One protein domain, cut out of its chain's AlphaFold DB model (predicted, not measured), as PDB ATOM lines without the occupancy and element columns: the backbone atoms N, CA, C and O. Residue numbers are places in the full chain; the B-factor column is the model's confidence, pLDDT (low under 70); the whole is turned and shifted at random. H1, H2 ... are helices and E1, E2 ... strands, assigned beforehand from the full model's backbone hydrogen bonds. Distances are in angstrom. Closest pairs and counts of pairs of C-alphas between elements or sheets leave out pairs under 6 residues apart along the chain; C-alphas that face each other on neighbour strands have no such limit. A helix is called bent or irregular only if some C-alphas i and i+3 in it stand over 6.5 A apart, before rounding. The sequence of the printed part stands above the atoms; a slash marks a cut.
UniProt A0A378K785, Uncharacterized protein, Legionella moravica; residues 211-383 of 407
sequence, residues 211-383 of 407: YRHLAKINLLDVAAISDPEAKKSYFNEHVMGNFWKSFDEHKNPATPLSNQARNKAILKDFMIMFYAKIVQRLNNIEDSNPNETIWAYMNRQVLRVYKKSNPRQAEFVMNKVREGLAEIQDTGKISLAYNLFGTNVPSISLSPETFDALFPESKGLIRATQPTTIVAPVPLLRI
ATOM      1  N   TYR A 211      25.461 -44.199  25.921       87.50
ATOM      2  CA  TYR A 211      24.665 -44.359  27.144       87.50
ATOM      3  C   TYR A 211      23.452 -43.423  27.163       87.50
ATOM      4  O   TYR A 211      22.364 -43.811  27.587       87.50
ATOM      5  N   ARG A 212      23.594 -42.204  26.626       86.06
ATOM      6  CA  ARG A 212      22.461 -41.286  26.447       86.06
ATOM      7  C   ARG A 212      21.435 -41.845  25.459       86.06
ATOM      8  O   ARG A 212      20.235 -41.691  25.675       86.06
ATOM      9  N   HIS A 213      21.895 -42.442  24.361       85.75
ATOM     10  CA  HIS A 213      21.026 -43.050  23.351       85.75
ATOM     11  C   HIS A 213      20.301 -44.269  23.896       85.75
ATOM     12  O   HIS A 213      19.090 -44.369  23.732       85.75
ATOM     13  N   LEU A 214      21.002 -45.106  24.648       89.50
ATOM     14  CA  LEU A 214      20.422 -46.261  25.306       89.50
ATOM     15  C   LEU A 214      19.355 -45.844  26.326       89.50
ATOM     16  O   LEU A 214      18.247 -46.365  26.285       89.50
ATOM     17  N   ALA A 215      19.627 -44.832  27.158       89.62
ATOM     18  CA  ALA A 215      18.630 -44.280  28.078       89.62
ATOM     19  C   ALA A 215      17.376 -43.775  27.342       89.62
ATOM     20  O   ALA A 215      16.261 -44.045  27.777       89.62
ATOM     21  N   LYS A 216      17.547 -43.077  26.208       86.62
ATOM     22  CA  LYS A 216      16.432 -42.611  25.366       86.62
ATOM     23  C   LYS A 216      15.603 -43.755  24.794       86.62
ATOM     24  O   LYS A 216      14.385 -43.672  24.831       86.62
ATOM     25  N   ILE A 217      16.253 -44.776  24.242       86.69
ATOM     26  CA  ILE A 217      15.564 -45.936  23.667       86.69
ATOM     27  C   ILE A 217      14.783 -46.655  24.767       86.69
ATOM     28  O   ILE A 217      13.594 -46.890  24.605       86.69
ATOM     29  N   ASN A 218      15.405 -46.878  25.925       90.31
ATOM     30  CA  ASN A 218      14.773 -47.570  27.048       90.31
ATOM     31  C   ASN A 218      13.565 -46.810  27.629       90.31
ATOM     32  O   ASN A 218      12.699 -47.434  28.230       90.31
ATOM     33  N   LEU A 219      13.451 -45.486  27.436       89.31
ATOM     34  CA  LEU A 219      12.231 -44.743  27.799       89.31
ATOM     35  C   LEU A 219      10.997 -45.228  27.027       89.31
ATOM     36  O   LEU A 219       9.894 -45.150  27.567       89.31
ATOM     37  N   LEU A 220      11.171 -45.717  25.794       85.44
ATOM     38  CA  LEU A 220      10.077 -46.245  24.972       85.44
ATOM     39  C   LEU A 220       9.504 -47.540  25.560       85.44
ATOM     40  O   LEU A 220       8.302 -47.773  25.472       85.44
ATOM     41  N   ASP A 221      10.342 -48.353  26.204       87.00
ATOM     42  CA  ASP A 221       9.943 -49.656  26.743       87.00
ATOM     43  C   ASP A 221       9.226 -49.561  28.088       87.00
ATOM     44  O   ASP A 221       8.419 -50.424  28.422       87.00
ATOM     45  N   VAL A 222       9.478 -48.499  28.861       89.50
ATOM     46  CA  VAL A 222       8.898 -48.322  30.205       89.50
ATOM     47  C   VAL A 222       7.369 -48.401  30.173       89.50
ATOM     48  O   VAL A 222       6.762 -49.002  31.060       89.50
ATOM     49  N   ALA A 223       6.746 -47.826  29.139       82.69
ATOM     50  CA  ALA A 223       5.295 -47.845  28.974       82.69
ATOM     51  C   ALA A 223       4.739 -49.245  28.653       82.69
ATOM     52  O   ALA A 223       3.587 -49.524  28.976       82.69
ATOM     53  N   ALA A 224       5.544 -50.126  28.048       86.06
ATOM     54  CA  ALA A 224       5.138 -51.481  27.675       86.06
ATOM     55  C   ALA A 224       5.199 -52.478  28.848       86.06
ATOM     56  O   ALA A 224       4.575 -53.539  28.798       86.06
ATOM     57  N   ILE A 225       5.927 -52.156  29.921       90.44
ATOM     58  CA  ILE A 225       6.022 -53.012  31.108       90.44
ATOM     59  C   ILE A 225       4.720 -52.897  31.911       90.44
ATOM     60  O   ILE A 225       4.277 -51.800  32.243       90.44
ATOM     61  N   SER A 226       4.084 -54.023  32.234       91.44
ATOM     62  CA  SER A 226       2.812 -54.016  32.978       91.44
ATOM     63  C   SER A 226       3.010 -54.012  34.496       91.44
ATOM     64  O   SER A 226       2.317 -53.280  35.199       91.44
ATOM     65  N   ASP A 227       3.965 -54.799  34.999       93.81
ATOM     66  CA  ASP A 227       4.219 -54.931  36.436       93.81
ATOM     67  C   ASP A 227       4.852 -53.647  37.025       93.81
ATOM     68  O   ASP A 227       5.886 -53.201  36.516       93.81
ATOM     69  N   PRO A 228       4.263 -53.025  38.070       91.44
ATOM     70  CA  PRO A 228       4.751 -51.756  38.617       91.44
ATOM     71  C   PRO A 228       6.175 -51.807  39.184       91.44
ATOM     72  O   PRO A 228       6.957 -50.880  38.955       91.44
ATOM     73  N   GLU A 229       6.537 -52.881  39.890       91.69
ATOM     74  CA  GLU A 229       7.865 -53.015  40.501       91.69
ATOM     75  C   GLU A 229       8.933 -53.304  39.444       91.69
ATOM     76  O   GLU A 229       9.975 -52.644  39.423       91.69
ATOM     77  N   ALA A 230       8.653 -54.196  38.490       93.75
ATOM     78  CA  ALA A 230       9.518 -54.437  37.342       93.75
ATOM     79  C   ALA A 230       9.696 -53.166  36.505       93.75
ATOM     80  O   ALA A 230      10.804 -52.863  36.068       93.75
ATOM     81  N   LYS A 231       8.635 -52.370  36.324       94.12
ATOM     82  CA  LYS A 231       8.705 -51.087  35.616       94.12
ATOM     83  C   LYS A 231       9.610 -50.088  36.336       94.12
ATOM     84  O   LYS A 231      10.453 -49.456  35.699       94.12
ATOM     85  N   LYS A 232       9.460 -49.952  37.656       93.94
ATOM     86  CA  LYS A 232      10.302 -49.090  38.498       93.94
ATOM     87  C   LYS A 232      11.761 -49.542  38.472       93.94
ATOM     88  O   LYS A 232      12.653 -48.711  38.294       93.94
ATOM     89  N   SER A 233      12.004 -50.843  38.618       95.00
ATOM     90  CA  SER A 233      13.336 -51.443  38.532       95.00
ATOM     91  C   SER A 233      13.969 -51.172  37.166       95.00
ATOM     92  O   SER A 233      15.051 -50.590  37.114       95.00
ATOM     93  N   TYR A 234      13.250 -51.443  36.074       95.44
ATOM     94  CA  TYR A 234      13.718 -51.204  34.710       95.44
ATOM     95  C   TYR A 234      14.042 -49.727  34.455       95.44
ATOM     96  O   TYR A 234      15.098 -49.398  33.914       95.44
ATOM     97  N   PHE A 235      13.163 -48.812  34.874       95.38
ATOM     98  CA  PHE A 235      13.397 -47.375  34.748       95.38
ATOM     99  C   PHE A 235      14.658 -46.940  35.505       95.38
ATOM    100  O   PHE A 235      15.507 -46.234  34.960       95.38
ATOM    101  N   ASN A 236      14.829 -47.381  36.750       94.25
ATOM    102  CA  ASN A 236      15.993 -46.998  37.543       94.25
ATOM    103  C   ASN A 236      17.295 -47.585  36.984       94.25
ATOM    104  O   ASN A 236      18.293 -46.872  36.880       94.25
ATOM    105  N   GLU A 237      17.282 -48.854  36.587       94.75
ATOM    106  CA  GLU A 237      18.467 -49.559  36.108       94.75
ATOM    107  C   GLU A 237      18.863 -49.127  34.691       94.75
ATOM    108  O   GLU A 237      20.001 -48.722  34.443       94.75
ATOM    109  N   HIS A 238      17.917 -49.147  33.754       93.81
ATOM    110  CA  HIS A 238      18.217 -49.031  32.329       93.81
ATOM    111  C   HIS A 238      17.980 -47.635  31.753       93.81
ATOM    112  O   HIS A 238      18.614 -47.282  30.754       93.81
ATOM    113  N   VAL A 239      17.109 -46.818  32.352       93.50
ATOM    114  CA  VAL A 239      16.948 -45.411  31.949       93.50
ATOM    115  C   VAL A 239      17.867 -44.536  32.789       93.50
ATOM    116  O   VAL A 239      18.803 -43.934  32.258       93.50
ATOM    117  N   MET A 240      17.640 -44.487  34.105       93.69
ATOM    118  CA  MET A 240      18.378 -43.587  34.990       93.69
ATOM    119  C   MET A 240      19.839 -44.004  35.146       93.69
ATOM    120  O   MET A 240      20.705 -43.133  35.100       93.69
ATOM    121  N   GLY A 241      20.142 -45.301  35.255       93.12
ATOM    122  CA  GLY A 241      21.522 -45.795  35.324       93.12
ATOM    123  C   GLY A 241      22.364 -45.379  34.111       93.12
ATOM    124  O   GLY A 241      23.441 -44.797  34.263       93.12
ATOM    125  N   ASN A 242      21.841 -45.578  32.898       93.25
ATOM    126  CA  ASN A 242      22.510 -45.157  31.662       93.25
ATOM    127  C   ASN A 242      22.593 -43.629  31.523       93.25
ATOM    128  O   ASN A 242      23.624 -43.093  31.106       93.25
ATOM    129  N   PHE A 243      21.536 -42.912  31.912       92.38
ATOM    130  CA  PHE A 243      21.549 -41.454  31.953       92.38
ATOM    131  C   PHE A 243      22.665 -40.924  32.868       92.38
ATOM    132  O   PHE A 243      23.472 -40.106  32.422       92.38
ATOM    133  N   TRP A 244      22.748 -41.402  34.115       91.88
ATOM    134  CA  TRP A 244      23.748 -40.936  35.079       91.88
ATOM    135  C   TRP A 244      25.164 -41.241  34.612       91.88
ATOM    136  O   TRP A 244      26.030 -40.374  34.705       91.88
ATOM    137  N   LYS A 245      25.375 -42.407  33.998       91.38
ATOM    138  CA  LYS A 245      26.657 -42.750  33.384       91.38
ATOM    139  C   LYS A 245      27.074 -41.746  32.303       91.38
ATOM    140  O   LYS A 245      28.181 -41.217  32.360       91.38
ATOM    141  N   SER A 246      26.176 -41.413  31.368       90.00
ATOM    142  CA  SER A 246      26.431 -40.363  30.364       90.00
ATOM    143  C   SER A 246      26.723 -39.012  31.020       90.00
ATOM    144  O   SER A 246      27.673 -38.318  30.651       90.00
ATOM    145  N   PHE A 247      25.901 -38.620  31.993       89.56
ATOM    146  CA  PHE A 247      25.988 -37.315  32.637       89.56
ATOM    147  C   PHE A 247      27.313 -37.128  33.391       89.56
ATOM    148  O   PHE A 247      28.000 -36.121  33.196       89.56
ATOM    149  N   ASP A 248      27.701 -38.104  34.212       89.12
ATOM    150  CA  ASP A 248      28.925 -38.049  35.012       89.12
ATOM    151  C   ASP A 248      30.175 -38.020  34.129       89.12
ATOM    152  O   ASP A 248      31.093 -37.229  34.373       89.12
ATOM    153  N   GLU A 249      30.179 -38.794  33.042       85.44
ATOM    154  CA  GLU A 249      31.281 -38.818  32.085       85.44
ATOM    155  C   GLU A 249      31.429 -37.505  31.287       85.44
ATOM    156  O   GLU A 249      32.554 -37.125  30.940       85.44
ATOM    157  N   HIS A 250      30.335 -36.783  31.001       84.88
ATOM    158  CA  HIS A 250      30.394 -35.452  30.380       84.88
ATOM    159  C   HIS A 250      30.761 -34.351  31.373       84.88
ATOM    160  O   HIS A 250      31.416 -33.375  30.996       84.88
ATOM    161  N   LYS A 251      30.339 -34.481  32.632       82.62
ATOM    162  CA  LYS A 251      30.653 -33.525  33.696       82.62
ATOM    163  C   LYS A 251      32.132 -33.575  34.072       82.62
ATOM    164  O   LYS A 251      32.760 -32.522  34.177       82.62
ATOM    165  N   ASN A 252      32.676 -34.783  34.216       82.19
ATOM    166  CA  ASN A 252      34.062 -35.044  34.594       82.19
ATOM    167  C   ASN A 252      34.773 -35.823  33.479       82.19
ATOM    168  O   ASN A 252      35.058 -37.016  33.621       82.19
ATOM    169  N   PRO A 253      35.043 -35.191  32.327       72.25
ATOM    170  CA  PRO A 253      35.594 -35.922  31.209       72.25
ATOM    171  C   PRO A 253      37.069 -36.250  31.475       72.25
ATOM    172  O   PRO A 253      37.883 -35.354  31.664       72.25
ATOM    173  N   ALA A 254      37.429 -37.539  31.420       69.31
ATOM    174  CA  ALA A 254      38.828 -37.989  31.518       69.31
ATOM    175  C   ALA A 254      39.785 -37.331  30.495       69.31
ATOM    176  O   ALA A 254      40.979 -37.228  30.744       69.31
ATOM    177  N   THR A 255      39.262 -36.854  29.359       70.25
ATOM    178  CA  THR A 255      39.996 -36.030  28.393       70.25
ATOM    179  C   THR A 255      39.357 -34.646  28.394       70.25
ATOM    180  O   THR A 255      38.135 -34.573  28.222       70.25
ATOM    181  N   PRO A 256      40.121 -33.553  28.564       72.56
ATOM    182  CA  PRO A 256      39.561 -32.209  28.583       72.56
ATOM    183  C   PRO A 256      38.723 -31.931  27.330       72.56
ATOM    184  O   PRO A 256      39.178 -32.094  26.200       72.56
ATOM    185  N   LEU A 257      37.476 -31.513  27.535       66.88
ATOM    186  CA  LEU A 257      36.601 -31.008  26.479       66.88
ATOM    187  C   LEU A 257      36.612 -29.482  26.522       66.88
ATOM    188  O   LEU A 257      36.688 -28.903  27.607       66.88
ATOM    189  N   SER A 258      36.441 -28.820  25.372       74.25
ATOM    190  CA  SER A 258      36.184 -27.377  25.395       74.25
ATOM    191  C   SER A 258      34.924 -27.082  26.220       74.25
ATOM    192  O   SER A 258      33.973 -27.873  26.247       74.25
ATOM    193  N   ASN A 259      34.888 -25.937  26.903       70.88
ATOM    194  CA  ASN A 259      33.743 -25.568  27.740       70.88
ATOM    195  C   ASN A 259      32.426 -25.572  26.942       70.88
ATOM    196  O   ASN A 259      31.406 -26.050  27.434       70.88
ATOM    197  N   GLN A 260      32.462 -25.125  25.684       74.69
ATOM    198  CA  GLN A 260      31.320 -25.160  24.766       74.69
ATOM    199  C   GLN A 260      30.892 -26.600  24.437       74.69
ATOM    200  O   GLN A 260      29.714 -26.945  24.526       74.69
ATOM    201  N   ALA A 261      31.856 -27.459  24.097       68.94
ATOM    202  CA  ALA A 261      31.657 -28.873  23.797       68.94
ATOM    203  C   ALA A 261      31.043 -29.645  24.977       68.94
ATOM    204  O   ALA A 261      30.172 -30.499  24.772       68.94
ATOM    205  N   ARG A 262      31.487 -29.335  26.197       75.44
ATOM    206  CA  ARG A 262      30.950 -29.878  27.445       75.44
ATOM    207  C   ARG A 262      29.541 -29.360  27.724       75.44
ATOM    208  O   ARG A 262      28.635 -30.162  27.917       75.44
ATOM    209  N   ASN A 263      29.329 -28.043  27.686       76.44
ATOM    210  CA  ASN A 263      28.024 -27.438  27.972       76.44
ATOM    211  C   ASN A 263      26.944 -27.913  26.986       76.44
ATOM    212  O   ASN A 263      25.828 -28.204  27.405       76.44
ATOM    213  N   LYS A 264      27.286 -28.078  25.700       78.69
ATOM    214  CA  LYS A 264      26.381 -28.651  24.688       78.69
ATOM    215  C   LYS A 264      26.014 -30.108  24.993       78.69
ATOM    216  O   LYS A 264      24.880 -30.507  24.746       78.69
ATOM    217  N   ALA A 265      26.953 -30.908  25.499       77.25
ATOM    218  CA  ALA A 265      26.682 -32.293  25.880       77.25
ATOM    219  C   ALA A 265      25.791 -32.368  27.130       77.25
ATOM    220  O   ALA A 265      24.760 -33.028  27.089       77.25
ATOM    221  N   ILE A 266      26.122 -31.599  28.170       80.81
ATOM    222  CA  ILE A 266      25.341 -31.522  29.413       80.81
ATOM    223  C   ILE A 266      23.910 -31.031  29.146       80.81
ATOM    224  O   ILE A 266      22.968 -31.585  29.701       80.81
ATOM    225  N   LEU A 267      23.717 -30.045  28.259       83.94
ATOM    226  CA  LEU A 267      22.378 -29.630  27.821       83.94
ATOM    227  C   LEU A 267      21.578 -30.816  27.259       83.94
ATOM    228  O   LEU A 267      20.418 -30.997  27.613       83.94
ATOM    229  N   LYS A 268      22.190 -31.634  26.394       83.69
ATOM    230  CA  LYS A 268      21.526 -32.818  25.830       83.69
ATOM    231  C   LYS A 268      21.180 -33.846  26.907       83.69
ATOM    232  O   LYS A 268      20.132 -34.472  26.801       83.69
ATOM    233  N   ASP A 269      22.028 -34.011  27.922       86.00
ATOM    234  CA  ASP A 269      21.730 -34.872  29.071       86.00
ATOM    235  C   ASP A 269      20.550 -34.320  29.896       86.00
ATOM    236  O   ASP A 269      19.650 -35.079  30.248       86.00
ATOM    237  N   PHE A 270      20.464 -33.002  30.117       86.31
ATOM    238  CA  PHE A 270      19.300 -32.388  30.776       86.31
ATOM    239  C   PHE A 270      17.986 -32.628  30.031       86.31
ATOM    240  O   PHE A 270      16.966 -32.857  30.675       86.31
ATOM    241  N   MET A 271      18.002 -32.636  28.696       84.25
ATOM    242  CA  MET A 271      16.803 -32.980  27.925       84.25
ATOM    243  C   MET A 271      16.372 -34.437  28.145       84.25
ATOM    244  O   MET A 271      15.178 -34.710  28.197       84.25
ATOM    245  N   ILE A 272      17.312 -35.373  28.346       85.31
ATOM    246  CA  ILE A 272      16.958 -36.756  28.724       85.31
ATOM    247  C   ILE A 272      16.327 -36.786  30.099       85.31
ATOM    248  O   ILE A 272      15.309 -37.438  30.280       85.31
ATOM    249  N   MET A 273      16.932 -36.089  31.060       89.94
ATOM    250  CA  MET A 273      16.423 -36.030  32.423       89.94
ATOM    251  C   MET A 273      14.995 -35.471  32.452       89.94
ATOM    252  O   MET A 273      14.141 -36.009  33.151       89.94
ATOM    253  N   PHE A 274      14.728 -34.440  31.647       89.69
ATOM    254  CA  PHE A 274      13.392 -33.887  31.467       89.69
ATOM    255  C   PHE A 274      12.408 -34.945  30.952       89.69
ATOM    256  O   PHE A 274      11.381 -35.179  31.584       89.69
ATOM    257  N   TYR A 275      12.747 -35.658  29.874       88.00
ATOM    258  CA  TYR A 275      11.889 -36.715  29.328       88.00
ATOM    259  C   TYR A 275      11.711 -37.894  30.284       88.00
ATOM    260  O   TYR A 275      10.597 -38.378  30.458       88.00
ATOM    261  N   ALA A 276      12.775 -38.312  30.967       90.00
ATOM    262  CA  ALA A 276      12.715 -39.350  31.983       90.00
ATOM    263  C   ALA A 276      11.779 -38.955  33.124       90.00
ATOM    264  O   ALA A 276      10.996 -39.785  33.578       90.00
ATOM    265  N   LYS A 277      11.782 -37.680  33.531       92.38
ATOM    266  CA  LYS A 277      10.867 -37.189  34.557       92.38
ATOM    267  C   LYS A 277       9.409 -37.235  34.107       92.38
ATOM    268  O   LYS A 277       8.549 -37.617  34.895       92.38
ATOM    269  N   ILE A 278       9.134 -36.899  32.849       90.44
ATOM    270  CA  ILE A 278       7.786 -37.018  32.281       90.44
ATOM    271  C   ILE A 278       7.339 -38.481  32.261       90.44
ATOM    272  O   ILE A 278       6.262 -38.801  32.756       90.44
ATOM    273  N   VAL A 279       8.183 -39.385  31.757       89.62
ATOM    274  CA  VAL A 279       7.881 -40.822  31.687       89.62
ATOM    275  C   VAL A 279       7.684 -41.431  33.072       89.62
ATOM    276  O   VAL A 279       6.765 -42.230  33.243       89.62
ATOM    277  N   GLN A 280       8.482 -41.013  34.062       91.88
ATOM    278  CA  GLN A 280       8.313 -41.399  35.464       91.88
ATOM    279  C   GLN A 280       6.897 -41.066  35.953       91.88
ATOM    280  O   GLN A 280       6.220 -41.928  36.511       91.88
ATOM    281  N   ARG A 281       6.431 -39.834  35.692       90.94
ATOM    282  CA  ARG A 281       5.098 -39.358  36.086       90.94
ATOM    283  C   ARG A 281       3.975 -40.072  35.341       90.94
ATOM    284  O   ARG A 281       3.047 -40.545  35.982       90.94
ATOM    285  N   LEU A 282       4.089 -40.208  34.021       89.69
ATOM    286  CA  LEU A 282       3.107 -40.908  33.184       89.69
ATOM    287  C   LEU A 282       2.865 -42.351  33.622       89.69
ATOM    288  O   LEU A 282       1.763 -42.870  33.492       89.69
ATOM    289  N   ASN A 283       3.911 -43.002  34.120       89.56
ATOM    290  CA  ASN A 283       3.873 -44.408  34.480       89.56
ATOM    291  C   ASN A 283       3.660 -44.655  35.976       89.56
ATOM    292  O   ASN A 283       3.796 -45.799  36.408       89.56
ATOM    293  N   ASN A 284       3.344 -43.614  36.755       90.00
ATOM    294  CA  ASN A 284       3.182 -43.686  38.210       90.00
ATOM    295  C   ASN A 284       4.376 -44.350  38.919       90.00
ATOM    296  O   ASN A 284       4.216 -45.034  39.928       90.00
ATOM    297  N   ILE A 285       5.584 -44.162  38.382       91.50
ATOM    298  CA  ILE A 285       6.802 -44.668  39.011       91.50
ATOM    299  C   ILE A 285       7.086 -43.783  40.220       91.50
ATOM    300  O   ILE A 285       7.211 -42.564  40.084       91.50
ATOM    301  N   GLU A 286       7.191 -44.407  41.391       86.06
ATOM    302  CA  GLU A 286       7.370 -43.711  42.663       86.06
ATOM    303  C   GLU A 286       8.525 -42.697  42.604       86.06
ATOM    304  O   GLU A 286       9.612 -42.963  42.076       86.06
ATOM    305  N   ASP A 287       8.262 -41.512  43.141       80.50
ATOM    306  CA  ASP A 287       9.176 -40.383  43.171       80.50
ATOM    307  C   ASP A 287       9.429 -39.979  44.620       80.50
ATOM    308  O   ASP A 287       8.506 -39.956  45.432       80.50
ATOM    309  N   SER A 288      10.666 -39.608  44.944       81.88
ATOM    310  CA  SER A 288      11.021 -39.171  46.299       81.88
ATOM    311  C   SER A 288      10.367 -37.842  46.682       81.88
ATOM    312  O   SER A 288      10.293 -37.515  47.865       81.88
ATOM    313  N   ASN A 289       9.880 -37.078  45.700       87.25
ATOM    314  CA  ASN A 289       9.071 -35.889  45.932       87.25
ATOM    315  C   ASN A 289       7.880 -35.819  44.956       87.25
ATOM    316  O   ASN A 289       7.927 -35.091  43.959       87.25
ATOM    317  N   PRO A 290       6.776 -36.535  45.235       82.38
ATOM    318  CA  PRO A 290       5.645 -36.621  44.317       82.38
ATOM    319  C   PRO A 290       4.929 -35.278  44.113       82.38
ATOM    320  O   PRO A 290       4.249 -35.120  43.104       82.38
ATOM    321  N   ASN A 291       5.132 -34.290  44.984       85.81
ATOM    322  CA  ASN A 291       4.520 -32.965  44.859       85.81
ATOM    323  C   ASN A 291       5.391 -31.964  44.077       85.81
ATOM    324  O   ASN A 291       4.920 -30.882  43.736       85.81
ATOM    325  N   GLU A 292       6.660 -32.289  43.798       90.62
ATOM    326  CA  GLU A 292       7.537 -31.427  42.999       90.62
ATOM    327  C   GLU A 292       7.119 -31.471  41.526       90.62
ATOM    328  O   GLU A 292       7.142 -32.526  40.886       90.62
ATOM    329  N   THR A 293       6.769 -30.315  40.965       90.06
ATOM    330  CA  THR A 293       6.438 -30.215  39.543       90.06
ATOM    331  C   THR A 293       7.649 -30.543  38.670       90.06
ATOM    332  O   THR A 293       8.806 -30.433  39.095       90.06
ATOM    333  N   ILE A 294       7.409 -30.952  37.420       90.12
ATOM    334  CA  ILE A 294       8.499 -31.297  36.498       90.12
ATOM    335  C   ILE A 294       9.402 -30.076  36.264       90.12
ATOM    336  O   ILE A 294      10.627 -30.220  36.247       90.12
ATOM    337  N   TRP A 295       8.840 -28.865  36.162       89.19
ATOM    338  CA  TRP A 295       9.636 -27.646  36.019       89.19
ATOM    339  C   TRP A 295      10.493 -27.356  37.250       89.19
ATOM    340  O   TRP A 295      11.684 -27.067  37.111       89.19
ATOM    341  N   ALA A 296       9.914 -27.442  38.454       89.94
ATOM    342  CA  ALA A 296      10.638 -27.209  39.702       89.94
ATOM    343  C   ALA A 296      11.800 -28.200  39.858       89.94
ATOM    344  O   ALA A 296      12.926 -27.788  40.158       89.94
ATOM    345  N   TYR A 297      11.548 -29.473  39.539       92.81
ATOM    346  CA  TYR A 297      12.569 -30.510  39.491       92.81
ATOM    347  C   TYR A 297      13.697 -30.135  38.525       92.81
ATOM    348  O   TYR A 297      14.863 -30.098  38.928       92.81
ATOM    349  N   MET A 298      13.379 -29.789  37.272       92.19
ATOM    350  CA  MET A 298      14.398 -29.422  36.282       92.19
ATOM    351  C   MET A 298      15.209 -28.203  36.721       92.19
ATOM    352  O   MET A 298      16.439 -28.242  36.682       92.19
ATOM    353  N   ASN A 299      14.551 -27.156  37.219       90.25
ATOM    354  CA  ASN A 299      15.218 -25.955  37.714       90.25
ATOM    355  C   ASN A 299      16.201 -26.279  38.848       90.25
ATOM    356  O   ASN A 299      17.359 -25.855  38.821       90.25
ATOM    357  N   ARG A 300      15.785 -27.108  39.812       91.25
ATOM    358  CA  ARG A 300      16.650 -27.563  40.906       91.25
ATOM    359  C   ARG A 300      17.874 -28.323  40.389       91.25
ATOM    360  O   ARG A 300      18.985 -28.070  40.861       91.25
ATOM    361  N   GLN A 301      17.700 -29.226  39.423       90.75
ATOM    362  CA  GLN A 301      18.808 -30.002  38.854       90.75
ATOM    363  C   GLN A 301      19.778 -29.116  38.058       90.75
ATOM    364  O   GLN A 301      20.993 -29.224  38.230       90.75
ATOM    365  N   VAL A 302      19.267 -28.178  37.256       89.00
ATOM    366  CA  VAL A 302      20.084 -27.218  36.498       89.00
ATOM    367  C   VAL A 302      20.904 -26.330  37.437       89.00
ATOM    368  O   VAL A 302      22.125 -26.214  37.275       89.00
ATOM    369  N   LEU A 303      20.273 -25.765  38.470       89.25
ATOM    370  CA  LEU A 303      20.947 -24.925  39.463       89.25
ATOM    371  C   LEU A 303      21.993 -25.696  40.276       89.25
ATOM    372  O   LEU A 303      23.033 -25.134  40.624       89.25
ATOM    373  N   ARG A 304      21.768 -26.987  40.550       88.19
ATOM    374  CA  ARG A 304      22.751 -27.846  41.229       88.19
ATOM    375  C   ARG A 304      24.028 -28.020  40.406       88.19
ATOM    376  O   ARG A 304      25.117 -28.074  40.976       88.19
ATOM    377  N   VAL A 305      23.905 -28.114  39.082       84.31
ATOM    378  CA  VAL A 305      25.028 -28.394  38.172       84.31
ATOM    379  C   VAL A 305      25.821 -27.140  37.851       84.31
ATOM    380  O   VAL A 305      27.042 -27.143  37.994       84.31
ATOM    381  N   TYR A 306      25.148 -26.060  37.457       82.25
ATOM    382  CA  TYR A 306      25.840 -24.816  37.120       82.25
ATOM    383  C   TYR A 306      26.262 -24.010  38.351       82.25
ATOM    384  O   TYR A 306      27.049 -23.067  38.211       82.25
ATOM    385  N   LYS A 307      25.785 -24.415  39.545       74.50
ATOM    386  CA  LYS A 307      25.828 -23.658  40.805       74.50
ATOM    387  C   LYS A 307      25.319 -22.219  40.581       74.50
ATOM    388  O   LYS A 307      25.108 -21.756  39.462       74.50
ATOM    389  N   LYS A 308      25.132 -21.432  41.641       65.75
ATOM    390  CA  LYS A 308      24.818 -19.995  41.463       65.75
ATOM    391  C   LYS A 308      25.941 -19.211  40.746       65.75
ATOM    392  O   LYS A 308      25.759 -18.045  40.430       65.75
ATOM    393  N   SER A 309      27.083 -19.846  40.469       68.19
ATOM    394  CA  SER A 309      28.254 -19.272  39.799       68.19
ATOM    395  C   SER A 309      28.109 -19.062  38.290       68.19
ATOM    396  O   SER A 309      28.875 -18.283  37.733       68.19
ATOM    397  N   ASN A 310      27.176 -19.737  37.604       79.69
ATOM    398  CA  ASN A 310      26.959 -19.525  36.167       79.69
ATOM    399  C   ASN A 310      25.467 -19.339  35.826       79.69
ATOM    400  O   ASN A 310      24.856 -20.203  35.188       79.69
ATOM    401  N   PRO A 311      24.866 -18.212  36.254       80.81
ATOM    402  CA  PRO A 311      23.433 -17.967  36.103       80.81
ATOM    403  C   PRO A 311      22.997 -17.893  34.636       80.81
ATOM    404  O   PRO A 311      21.936 -18.406  34.303       80.81
ATOM    405  N   ARG A 312      23.838 -17.356  33.741       82.44
ATOM    406  CA  ARG A 312      23.539 -17.273  32.300       82.44
ATOM    407  C   ARG A 312      23.377 -18.650  31.662       82.44
ATOM    408  O   ARG A 312      22.473 -18.863  30.862       82.44
ATOM    409  N   GLN A 313      24.247 -19.599  32.012       82.38
ATOM    410  CA  GLN A 313      24.147 -20.958  31.486       82.38
ATOM    411  C   GLN A 313      22.944 -21.702  32.081       82.38
ATOM    412  O   GLN A 313      22.281 -22.440  31.357       82.38
ATOM    413  N   ALA A 314      22.643 -21.492  33.366       83.56
ATOM    414  CA  ALA A 314      21.448 -22.049  33.994       83.56
ATOM    415  C   ALA A 314      20.165 -21.530  33.320       83.56
ATOM    416  O   ALA A 314      19.306 -22.322  32.939       83.56
ATOM    417  N   GLU A 315      20.077 -20.219  33.096       83.81
ATOM    418  CA  GLU A 315      18.970 -19.580  32.383       83.81
ATOM    419  C   GLU A 315      18.841 -20.107  30.950       83.81
ATOM    420  O   GLU A 315      17.752 -20.491  30.530       83.81
ATOM    421  N   PHE A 316      19.953 -20.211  30.217       83.38
ATOM    422  CA  PHE A 316      19.962 -20.769  28.866       83.38
ATOM    423  C   PHE A 316      19.409 -22.201  28.820       83.38
ATOM    424  O   PHE A 316      18.587 -22.516  27.960       83.38
ATOM    425  N   VAL A 317      19.826 -23.072  29.747       82.06
ATOM    426  CA  VAL A 317      19.318 -24.452  29.803       82.06
ATOM    427  C   VAL A 317      17.835 -24.478  30.162       82.06
ATOM    428  O   VAL A 317      17.076 -25.187  29.507       82.06
ATOM    429  N   MET A 318      17.390 -23.672  31.129       86.38
ATOM    430  CA  MET A 318      15.967 -23.591  31.480       86.38
ATOM    431  C   MET A 318      15.107 -23.022  30.345       86.38
ATOM    432  O   MET A 318      13.985 -23.484  30.144       86.38
ATOM    433  N   ASN A 319      15.628 -22.086  29.550       82.31
ATOM    434  CA  ASN A 319      14.952 -21.617  28.340       82.31
ATOM    435  C   ASN A 319      14.812 -22.744  27.304       82.31
ATOM    436  O   ASN A 319      13.753 -22.872  26.704       82.31
ATOM    437  N   LYS A 320      15.814 -23.623  27.152       82.06
ATOM    438  CA  LYS A 320      15.705 -24.806  26.277       82.06
ATOM    439  C   LYS A 320      14.709 -25.848  26.782       82.06
ATOM    440  O   LYS A 320      14.004 -26.442  25.973       82.06
ATOM    441  N   VAL A 321      14.594 -26.029  28.097       83.81
ATOM    442  CA  VAL A 321      13.525 -26.854  28.688       83.81
ATOM    443  C   VAL A 321      12.150 -26.242  28.394       83.81
ATOM    444  O   VAL A 321      11.231 -26.972  28.040       83.81
ATOM    445  N   ARG A 322      12.010 -24.910  28.470       83.69
ATOM    446  CA  ARG A 322      10.764 -24.207  28.112       83.69
ATOM    447  C   ARG A 322      10.394 -24.388  26.643       83.69
ATOM    448  O   ARG A 322       9.240 -24.672  26.355       83.69
ATOM    449  N   GLU A 323      11.358 -24.228  25.738       79.94
ATOM    450  CA  GLU A 323      11.156 -24.463  24.302       79.94
ATOM    451  C   GLU A 323      10.689 -25.903  24.043       79.94
ATOM    452  O   GLU A 323       9.704 -26.102  23.342       79.94
ATOM    453  N   GLY A 324      11.331 -26.897  24.670       78.06
ATOM    454  CA  GLY A 324      10.907 -28.295  24.555       78.06
ATOM    455  C   GLY A 324       9.507 -28.552  25.124       78.06
ATOM    456  O   GLY A 324       8.757 -29.343  24.567       78.06
ATOM    457  N   LEU A 325       9.123 -27.869  26.207       82.62
ATOM    458  CA  LEU A 325       7.770 -27.960  26.758       82.62
ATOM    459  C   LEU A 325       6.717 -27.393  25.791       82.62
ATOM    460  O   LEU A 325       5.662 -28.000  25.630       82.62
ATOM    461  N   ALA A 326       7.010 -26.261  25.144       78.81
ATOM    462  CA  ALA A 326       6.135 -25.673  24.131       78.81
ATOM    463  C   ALA A 326       5.993 -26.594  22.907       78.81
ATOM    464  O   ALA A 326       4.880 -26.847  22.463       78.81
ATOM    465  N   GLU A 327       7.093 -27.192  22.434       79.19
ATOM    466  CA  GLU A 327       7.060 -28.179  21.343       79.19
ATOM    467  C   GLU A 327       6.172 -29.386  21.691       79.19
ATOM    468  O   GLU A 327       5.390 -29.847  20.858       79.19
ATOM    469  N   ILE A 328       6.238 -29.880  22.931       80.56
ATOM    470  CA  ILE A 328       5.369 -30.971  23.395       80.56
ATOM    471  C   ILE A 328       3.901 -30.522  23.452       80.56
ATOM    472  O   ILE A 328       3.031 -31.305  23.075       80.56
ATOM    473  N   GLN A 329       3.616 -29.294  23.899       83.19
ATOM    474  CA  GLN A 329       2.253 -28.751  23.925       83.19
ATOM    475  C   GLN A 329       1.650 -28.683  22.517       83.19
ATOM    476  O   GLN A 329       0.510 -29.097  22.316       83.19
ATOM    477  N   ASP A 330       2.430 -28.196  21.550       78.81
ATOM    478  CA  ASP A 330       1.988 -28.000  20.170       78.81
ATOM    479  C   ASP A 330       1.815 -29.329  19.421       78.81
ATOM    480  O   ASP A 330       0.893 -29.493  18.623       78.81
ATOM    481  N   THR A 331       2.710 -30.293  19.659       77.88
ATOM    482  CA  THR A 331       2.732 -31.567  18.918       77.88
ATOM    483  C   THR A 331       1.987 -32.704  19.613       77.88
ATOM    484  O   THR A 331       1.684 -33.712  18.970       77.88
ATOM    485  N   GLY A 332       1.737 -32.589  20.921       80.31
ATOM    486  CA  GLY A 332       1.208 -33.665  21.760       80.31
ATOM    487  C   GLY A 332       2.137 -34.879  21.852       80.31
ATOM    488  O   GLY A 332       1.676 -35.984  22.133       80.31
ATOM    489  N   LYS A 333       3.434 -34.734  21.549       79.88
ATOM    490  CA  LYS A 333       4.371 -35.861  21.435       79.88
ATOM    491  C   LYS A 333       5.722 -35.549  22.064       79.88
ATOM    492  O   LYS A 333       6.273 -34.467  21.903       79.88
ATOM    493  N   ILE A 334       6.302 -36.548  22.724       75.81
ATOM    494  CA  ILE A 334       7.705 -36.542  23.144       75.81
ATOM    495  C   ILE A 334       8.513 -37.307  22.098       75.81
ATOM    496  O   ILE A 334       8.516 -38.541  22.081       75.81
ATOM    497  N   SER A 335       9.216 -36.576  21.235       65.25
ATOM    498  CA  SER A 335      10.146 -37.157  20.264       65.25
ATOM    499  C   SER A 335      11.467 -37.506  20.952       65.25
ATOM    500  O   SER A 335      12.279 -36.642  21.289       65.25
ATOM    501  N   LEU A 336      11.684 -38.802  21.197       58.84
ATOM    502  CA  LEU A 336      12.863 -39.290  21.918       58.84
ATOM    503  C   LEU A 336      14.112 -39.372  21.031       58.84
ATOM    504  O   LEU A 336      15.232 -39.354  21.549       58.84
ATOM    505  N   ALA A 337      13.969 -39.369  19.707       47.59
ATOM    506  CA  ALA A 337      15.093 -39.313  18.778       47.59
ATOM    507  C   ALA A 337      15.549 -37.879  18.491       47.59
ATOM    508  O   ALA A 337      14.895 -36.902  18.838       47.59
ATOM    509  N   TYR A 338      16.747 -37.731  17.933       48.12
ATOM    510  CA  TYR A 338      17.201 -36.419  17.498       48.12
ATOM    511  C   TYR A 338      16.249 -35.848  16.437       48.12
ATOM    512  O   TYR A 338      16.026 -36.500  15.421       48.12
ATOM    513  N   ASN A 339      15.878 -34.570  16.571       39.91
ATOM    514  CA  ASN A 339      15.376 -33.734  15.464       39.91
ATOM    515  C   ASN A 339      16.384 -33.614  14.290       39.91
ATOM    516  O   ASN A 339      16.193 -32.797  13.396       39.91
ATOM    517  N   LEU A 340      17.472 -34.399  14.275       41.28
ATOM    518  CA  LEU A 340      18.431 -34.432  13.177       41.28
ATOM    519  C   LEU A 340      17.780 -34.941  11.877       41.28
ATOM    520  O   LEU A 340      18.208 -34.485  10.820       41.28
ATOM    521  N   PHE A 341      16.749 -35.808  11.927       47.06
ATOM    522  CA  PHE A 341      16.254 -36.480  10.710       47.06
ATOM    523  C   PHE A 341      14.724 -36.626  10.529       47.06
ATOM    524  O   PHE A 341      14.314 -37.099   9.478       47.06
ATOM    525  N   GLY A 342      13.865 -36.159  11.450       46.59
ATOM    526  CA  GLY A 342      12.414 -36.021  11.189       46.59
ATOM    527  C   GLY A 342      11.471 -36.564  12.273       46.59
ATOM    528  O   GLY A 342      11.907 -37.007  13.331       46.59
ATOM    529  N   THR A 343      10.161 -36.501  11.998       48.69
ATOM    530  CA  THR A 343       9.034 -36.767  12.925       48.69
ATOM    531  C   THR A 343       8.559 -38.225  12.988       48.69
ATOM    532  O   THR A 343       7.637 -38.523  13.740       48.69
ATOM    533  N   ASN A 344       9.149 -39.136  12.206       55.88
ATOM    534  CA  ASN A 344       8.666 -40.521  12.063       55.88
ATOM    535  C   ASN A 344       9.333 -41.516  13.023       55.88
ATOM    536  O   ASN A 344       9.311 -42.721  12.793       55.88
ATOM    537  N   VAL A 345       9.938 -41.024  14.098       65.69
ATOM    538  CA  VAL A 345      10.593 -41.872  15.096       65.69
ATOM    539  C   VAL A 345       9.621 -42.139  16.250       65.69
ATOM    540  O   VAL A 345       8.817 -41.252  16.551       65.69
ATOM    541  N   PRO A 346       9.666 -43.313  16.915       71.00
ATOM    542  CA  PRO A 346       8.785 -43.617  18.032       71.00
ATOM    543  C   PRO A 346       8.756 -42.490  19.063       71.00
ATOM    544  O   PRO A 346       9.791 -41.987  19.514       71.00
ATOM    545  N   SER A 347       7.539 -42.087  19.408       74.94
ATOM    546  CA  SER A 347       7.258 -40.961  20.289       74.94
ATOM    547  C   SER A 347       6.246 -41.364  21.347       74.94
ATOM    548  O   SER A 347       5.329 -42.137  21.065       74.94
ATOM    549  N   ILE A 348       6.351 -40.771  22.530       80.25
ATOM    550  CA  ILE A 348       5.345 -40.938  23.579       80.25
ATOM    551  C   ILE A 348       4.265 -39.885  23.351       80.25
ATOM    552  O   ILE A 348       4.555 -38.689  23.396       80.25
ATOM    553  N   SER A 349       3.044 -40.328  23.058       82.44
ATOM    554  CA  SER A 349       1.911 -39.427  22.827       82.44
ATOM    555  C   SER A 349       1.326 -38.953  24.156       82.44
ATOM    556  O   SER A 349       1.207 -39.729  25.103       82.44
ATOM    557  N   LEU A 350       0.952 -37.681  24.210       84.69
ATOM    558  CA  LEU A 350       0.356 -37.008  25.352       84.69
ATOM    559  C   LEU A 350      -0.973 -36.403  24.921       84.69
ATOM    560  O   LEU A 350      -1.017 -35.591  23.998       84.69
ATOM    561  N   SER A 351      -2.055 -36.782  25.601       87.62
ATOM    562  CA  SER A 351      -3.312 -36.053  25.445       87.62
ATOM    563  C   SER A 351      -3.178 -34.652  26.063       87.62
ATOM    564  O   SER A 351      -2.379 -34.480  26.994       87.62
ATOM    565  N   PRO A 352      -3.958 -33.658  25.607       87.31
ATOM    566  CA  PRO A 352      -3.967 -32.326  26.212       87.31
ATOM    567  C   PRO A 352      -4.228 -32.355  27.725       87.31
ATOM    568  O   PRO A 352      -3.573 -31.648  28.482       87.31
ATOM    569  N   GLU A 353      -5.120 -33.231  28.190       89.62
ATOM    570  CA  GLU A 353      -5.448 -33.374  29.613       89.62
ATOM    571  C   GLU A 353      -4.264 -33.937  30.402       89.62
ATOM    572  O   GLU A 353      -3.960 -33.479  31.503       89.62
ATOM    573  N   THR A 354      -3.565 -34.917  29.819       90.56
ATOM    574  CA  THR A 354      -2.360 -35.501  30.413       90.56
ATOM    575  C   THR A 354      -1.242 -34.462  30.475       90.56
ATOM    576  O   THR A 354      -0.540 -34.370  31.478       90.56
ATOM    577  N   PHE A 355      -1.090 -33.649  29.428       89.19
ATOM    578  CA  PHE A 355      -0.137 -32.547  29.405       89.19
ATOM    579  C   PHE A 355      -0.441 -31.523  30.506       89.19
ATOM    580  O   PHE A 355       0.434 -31.220  31.315       89.19
ATOM    581  N   ASP A 356      -1.682 -31.044  30.596       87.75
ATOM    582  CA  ASP A 356      -2.096 -30.071  31.611       87.75
ATOM    583  C   ASP A 356      -1.909 -30.614  33.038       87.75
ATOM    584  O   ASP A 356      -1.480 -29.878  33.930       87.75
ATOM    585  N   ALA A 357      -2.163 -31.910  33.254       87.56
ATOM    586  CA  ALA A 357      -1.939 -32.571  34.537       87.56
ATOM    587  C   ALA A 357      -0.446 -32.682  34.900       87.56
ATOM    588  O   ALA A 357      -0.072 -32.502  36.060       87.56
ATOM    589  N   LEU A 358       0.418 -32.965  33.921       88.19
ATOM    590  CA  LEU A 358       1.870 -33.046  34.116       88.19
ATOM    591  C   LEU A 358       2.519 -31.671  34.310       88.19
ATOM    592  O   LEU A 358       3.541 -31.560  34.994       88.19
ATOM    593  N   PHE A 359       1.938 -30.635  33.704       88.12
ATOM    594  CA  PHE A 359       2.492 -29.287  33.649       88.12
ATOM    595  C   PHE A 359       1.442 -28.230  34.023       88.12
ATOM    596  O   PHE A 359       1.117 -27.367  33.201       88.12
ATOM    597  N   PRO A 360       0.950 -28.210  35.275       83.62
ATOM    598  CA  PRO A 360      -0.083 -27.257  35.711       83.62
ATOM    599  C   PRO A 360       0.379 -25.788  35.625       83.62
ATOM    600  O   PRO A 360      -0.409 -24.856  35.489       83.62
ATOM    601  N   GLU A 361       1.691 -25.588  35.672       80.31
ATOM    602  CA  GLU A 361       2.423 -24.325  35.549       80.31
ATOM    603  C   GLU A 361       2.638 -23.855  34.096       80.31
ATOM    604  O   GLU A 361       3.064 -22.718  33.871       80.31
ATOM    605  N   SER A 362       2.320 -24.687  33.096       75.00
ATOM    606  CA  SER A 362       2.511 -24.381  31.669       75.00
ATOM    607  C   SER A 362       1.807 -23.091  31.240       75.00
ATOM    608  O   SER A 362       2.406 -22.295  30.524       75.00
ATOM    609  N   LYS A 363       0.605 -22.810  31.766       65.62
ATOM    610  CA  LYS A 363      -0.174 -21.590  31.468       65.62
ATOM    611  C   LYS A 363       0.547 -20.285  31.841       65.62
ATOM    612  O   LYS A 363       0.253 -19.245  31.260       65.62
ATOM    613  N   GLY A 364       1.477 -20.323  32.801       63.28
ATOM    614  CA  GLY A 364       2.303 -19.172  33.192       63.28
ATOM    615  C   GLY A 364       3.718 -19.180  32.601       63.28
ATOM    616  O   GLY A 364       4.367 -18.135  32.544       63.28
ATOM    617  N   LEU A 365       4.206 -20.345  32.168       65.19
ATOM    618  CA  LEU A 365       5.567 -20.542  31.658       65.19
ATOM    619  C   LEU A 365       5.655 -20.455  30.138       65.19
ATOM    620  O   LEU A 365       6.599 -19.867  29.609       65.19
ATOM    621  N   ILE A 366       4.687 -21.048  29.448       62.97
ATOM    622  CA  ILE A 366       4.533 -20.983  28.006       62.97
ATOM    623  C   ILE A 366       3.635 -19.787  27.754       62.97
ATOM    624  O   ILE A 366       2.409 -19.876  27.750       62.97
ATOM    625  N   ARG A 367       4.247 -18.616  27.556       54.56
ATOM    626  CA  ARG A 367       3.538 -17.612  26.766       54.56
ATOM    627  C   ARG A 367       3.293 -18.286  25.432       54.56
ATOM    628  O   ARG A 367       4.272 -18.714  24.822       54.56
ATOM    629  N   ALA A 368       2.027 -18.392  25.026       41.16
ATOM    630  CA  ALA A 368       1.703 -18.739  23.657       41.16
ATOM    631  C   ALA A 368       2.657 -17.925  22.789       41.16
ATOM    632  O   ALA A 368       2.666 -16.689  22.864       41.16
ATOM    633  N   THR A 369       3.522 -18.604  22.044       40.53
ATOM    634  CA  THR A 369       4.139 -18.005  20.876       40.53
ATOM    635  C   THR A 369       2.956 -17.681  19.987       40.53
ATOM    636  O   THR A 369       2.537 -18.493  19.171       40.53
ATOM    637  N   GLN A 370       2.337 -16.513  20.203       32.31
ATOM    638  CA  GLN A 370       1.515 -15.933  19.167       32.31
ATOM    639  C   GLN A 370       2.423 -15.956  17.944       32.31
ATOM    640  O   GLN A 370       3.580 -15.529  18.066       32.31
ATOM    641  N   PRO A 371       1.977 -16.508  16.807       34.62
ATOM    642  CA  PRO A 371       2.679 -16.275  15.570       34.62
ATOM    643  C   PRO A 371       2.670 -14.761  15.405       34.62
ATOM    644  O   PRO A 371       1.667 -14.169  15.007       34.62
ATOM    645  N   THR A 372       3.752 -14.108  15.822       30.41
ATOM    646  CA  THR A 372       3.927 -12.692  15.595       30.41
ATOM    647  C   THR A 372       4.050 -12.613  14.092       30.41
ATOM    648  O   THR A 372       5.106 -12.898  13.526       30.41
ATOM    649  N   THR A 373       2.939 -12.303  13.431       30.25
ATOM    650  CA  THR A 373       2.976 -11.877  12.045       30.25
ATOM    651  C   THR A 373       3.642 -10.521  12.109       30.25
ATOM    652  O   THR A 373       3.004  -9.487  12.295       30.25
ATOM    653  N   ILE A 374       4.969 -10.544  12.078       25.92
ATOM    654  CA  ILE A 374       5.764  -9.357  11.874       25.92
ATOM    655  C   ILE A 374       5.473  -8.976  10.426       25.92
ATOM    656  O   ILE A 374       6.162  -9.409   9.508       25.92
ATOM    657  N   VAL A 375       4.439  -8.158  10.213       28.31
ATOM    658  CA  VAL A 375       4.398  -7.274   9.046       28.31
ATOM    659  C   VAL A 375       5.418  -6.177   9.325       28.31
ATOM    660  O   VAL A 375       5.098  -5.018   9.563       28.31
ATOM    661  N   ALA A 376       6.686  -6.562   9.360       25.05
ATOM    662  CA  ALA A 376       7.697  -5.645   8.908       25.05
ATOM    663  C   ALA A 376       7.466  -5.555   7.391       25.05
ATOM    664  O   ALA A 376       7.247  -6.602   6.768       25.05
ATOM    665  N   PRO A 377       7.556  -4.381   6.735       30.42
ATOM    666  CA  PRO A 377       8.161  -4.416   5.410       30.42
ATOM    667  C   PRO A 377       9.452  -5.174   5.659       30.42
ATOM    668  O   PRO A 377      10.245  -4.690   6.446       30.42
ATOM    669  N   VAL A 378       9.587  -6.422   5.223       24.98
ATOM    670  CA  VAL A 378      10.770  -7.200   5.575       24.98
ATOM    671  C   VAL A 378      11.890  -6.563   4.748       24.98
ATOM    672  O   VAL A 378      11.955  -6.858   3.553       24.98
ATOM    673  N   PRO A 379      12.802  -5.710   5.283       29.14
ATOM    674  CA  PRO A 379      14.141  -5.803   4.751       29.14
ATOM    675  C   PRO A 379      14.493  -7.258   5.020       29.14
ATOM    676  O   PRO A 379      14.408  -7.696   6.166       29.14
ATOM    677  N   LEU A 380      14.740  -8.036   3.964       28.55
ATOM    678  CA  LEU A 380      15.294  -9.380   4.074       28.55
ATOM    679  C   LEU A 380      16.344  -9.336   5.177       28.55
ATOM    680  O   LEU A 380      17.426  -8.781   4.980       28.55
ATOM    681  N   LEU A 381      15.985  -9.859   6.350       26.39
ATOM    682  CA  LEU A 381      16.855  -9.923   7.503       26.39
ATOM    683  C   LEU A 381      17.798 -11.077   7.186       26.39
ATOM    684  O   LEU A 381      17.652 -12.200   7.656       26.39
ATOM    685  N   ARG A 382      18.729 -10.788   6.272       27.25
ATOM    686  CA  ARG A 382      20.008 -11.458   6.162       27.25
ATOM    687  C   ARG A 382      20.605 -11.349   7.553       27.25
ATOM    688  O   ARG A 382      21.077 -10.283   7.941       27.25
ATOM    689  N   ILE A 383      20.540 -12.434   8.313       26.95
ATOM    690  CA  ILE A 383      21.454 -12.623   9.429       26.95
ATOM    691  C   ILE A 383      22.838 -12.599   8.783       26.95
ATOM    692  O   ILE A 383      23.207 -13.493   8.023       26.95
TER     693      ILE A 383
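This is residues 211 to 383 of the 407 residues of an uncharacterized protein of Legionella moravica (UniProt A0A378K785). Five helices, H1 to H5, stand side by side in an up-and-down bundle with H3 in the middle, H1 and H2 on one side of it and H4 and H5 on the other. A small hairpin of strands, E1 and E2, and the short helix H6 gather at one end of the bundle, H7 lies near H5, and residues 370 to 383 stick out as a free tail. The printed part has 173 residues with seven named helices and two named strands, in the order H1 H2 H3 H4 H5 E1 E2 H6 H7; the sheet, E1 - E2, is antiparallel and the class is mostly helix. The whole is compact, with a radius of gyration of the C-alphas of 17.6 A and spans of 60 by 44 by 33 A.

Find C-alpha 333 at (4.371, -35.861, 21.435), where strand E1, residues 333 to 335, begins; E2 is residues 347 to 349. Look next at H3, residues 259 to 282, 34.7 A long, and at H5, residues 311 to 331, 30.1 A. H4 is residues 294 to 306, 18.5 A. H1, residues 211 to 222, begins at C-alpha 211 (24.665, -44.359, 27.144) and is 16.5 A long. H2, residues 228 to 251, is 32.1 A; it is neither bent nor irregular, but only just: C-alphas 237 and 240 are 6.1 A apart. H6 is residues 352 to 358, and H7, residues 362 to 365, ends at C-alpha 365 (5.567, -20.542, 31.658).

Begin at the hairpin E1 and E2, where N 334 and O 348 are 2.8 A apart, within hydrogen-bond range. The closest C-alphas of E1 and H5, Ile 334 and Ile 328, are 6.0 A apart. H3 is the hub and touches four helices. It touches H2, closest C-alphas Asp 269 and Phe 247 at 6.1 A, at a shallow tilt of 10 degrees, opposite ways. With residues 269 to 279 alone it touches H1, Ile 272 to Lys 216 at 6.8 A. With residues 270 to 278 alone it touches H4, Lys 277 to Ile 294 at 6.6 A. With residues 267 to 274 alone it touches H5, Leu 267 to Val 317 at 6.3 A, at a steep tilt of 44 degrees. H1 and H2 touch, Ala 215 to Val 239 at 4.4 A; H4 and H5 touch, Val 302 to Ala 314 at 5.9 A. H6 is close to but not clearly touching H5, Phe 355 to Gln 329 at 7.1 A, and so is H7, Leu 365 to Arg 322 at 7.3 A. H1 and H5 are apart. Every O i to N i+4 pair is within hydrogen-bond range in H3, H4, H5 and H6, against 6 of 8 in H1 and 17 of 20 in H2; H7 is too short for such a pair.

The C-alphas farthest apart, Glu 229 and Pro 377, are 59.9 A apart. Without residues 254 to 260 and 370 to 383, which stand free, the body spans 43 by 38 by 36 A. The printed part has no cut; the links H3 to H4 and E1 to E2 are long. The mean pLDDT of the printed part is 77.3, and it is under 70 at residues 335 to 345 and 363 to 383, among others.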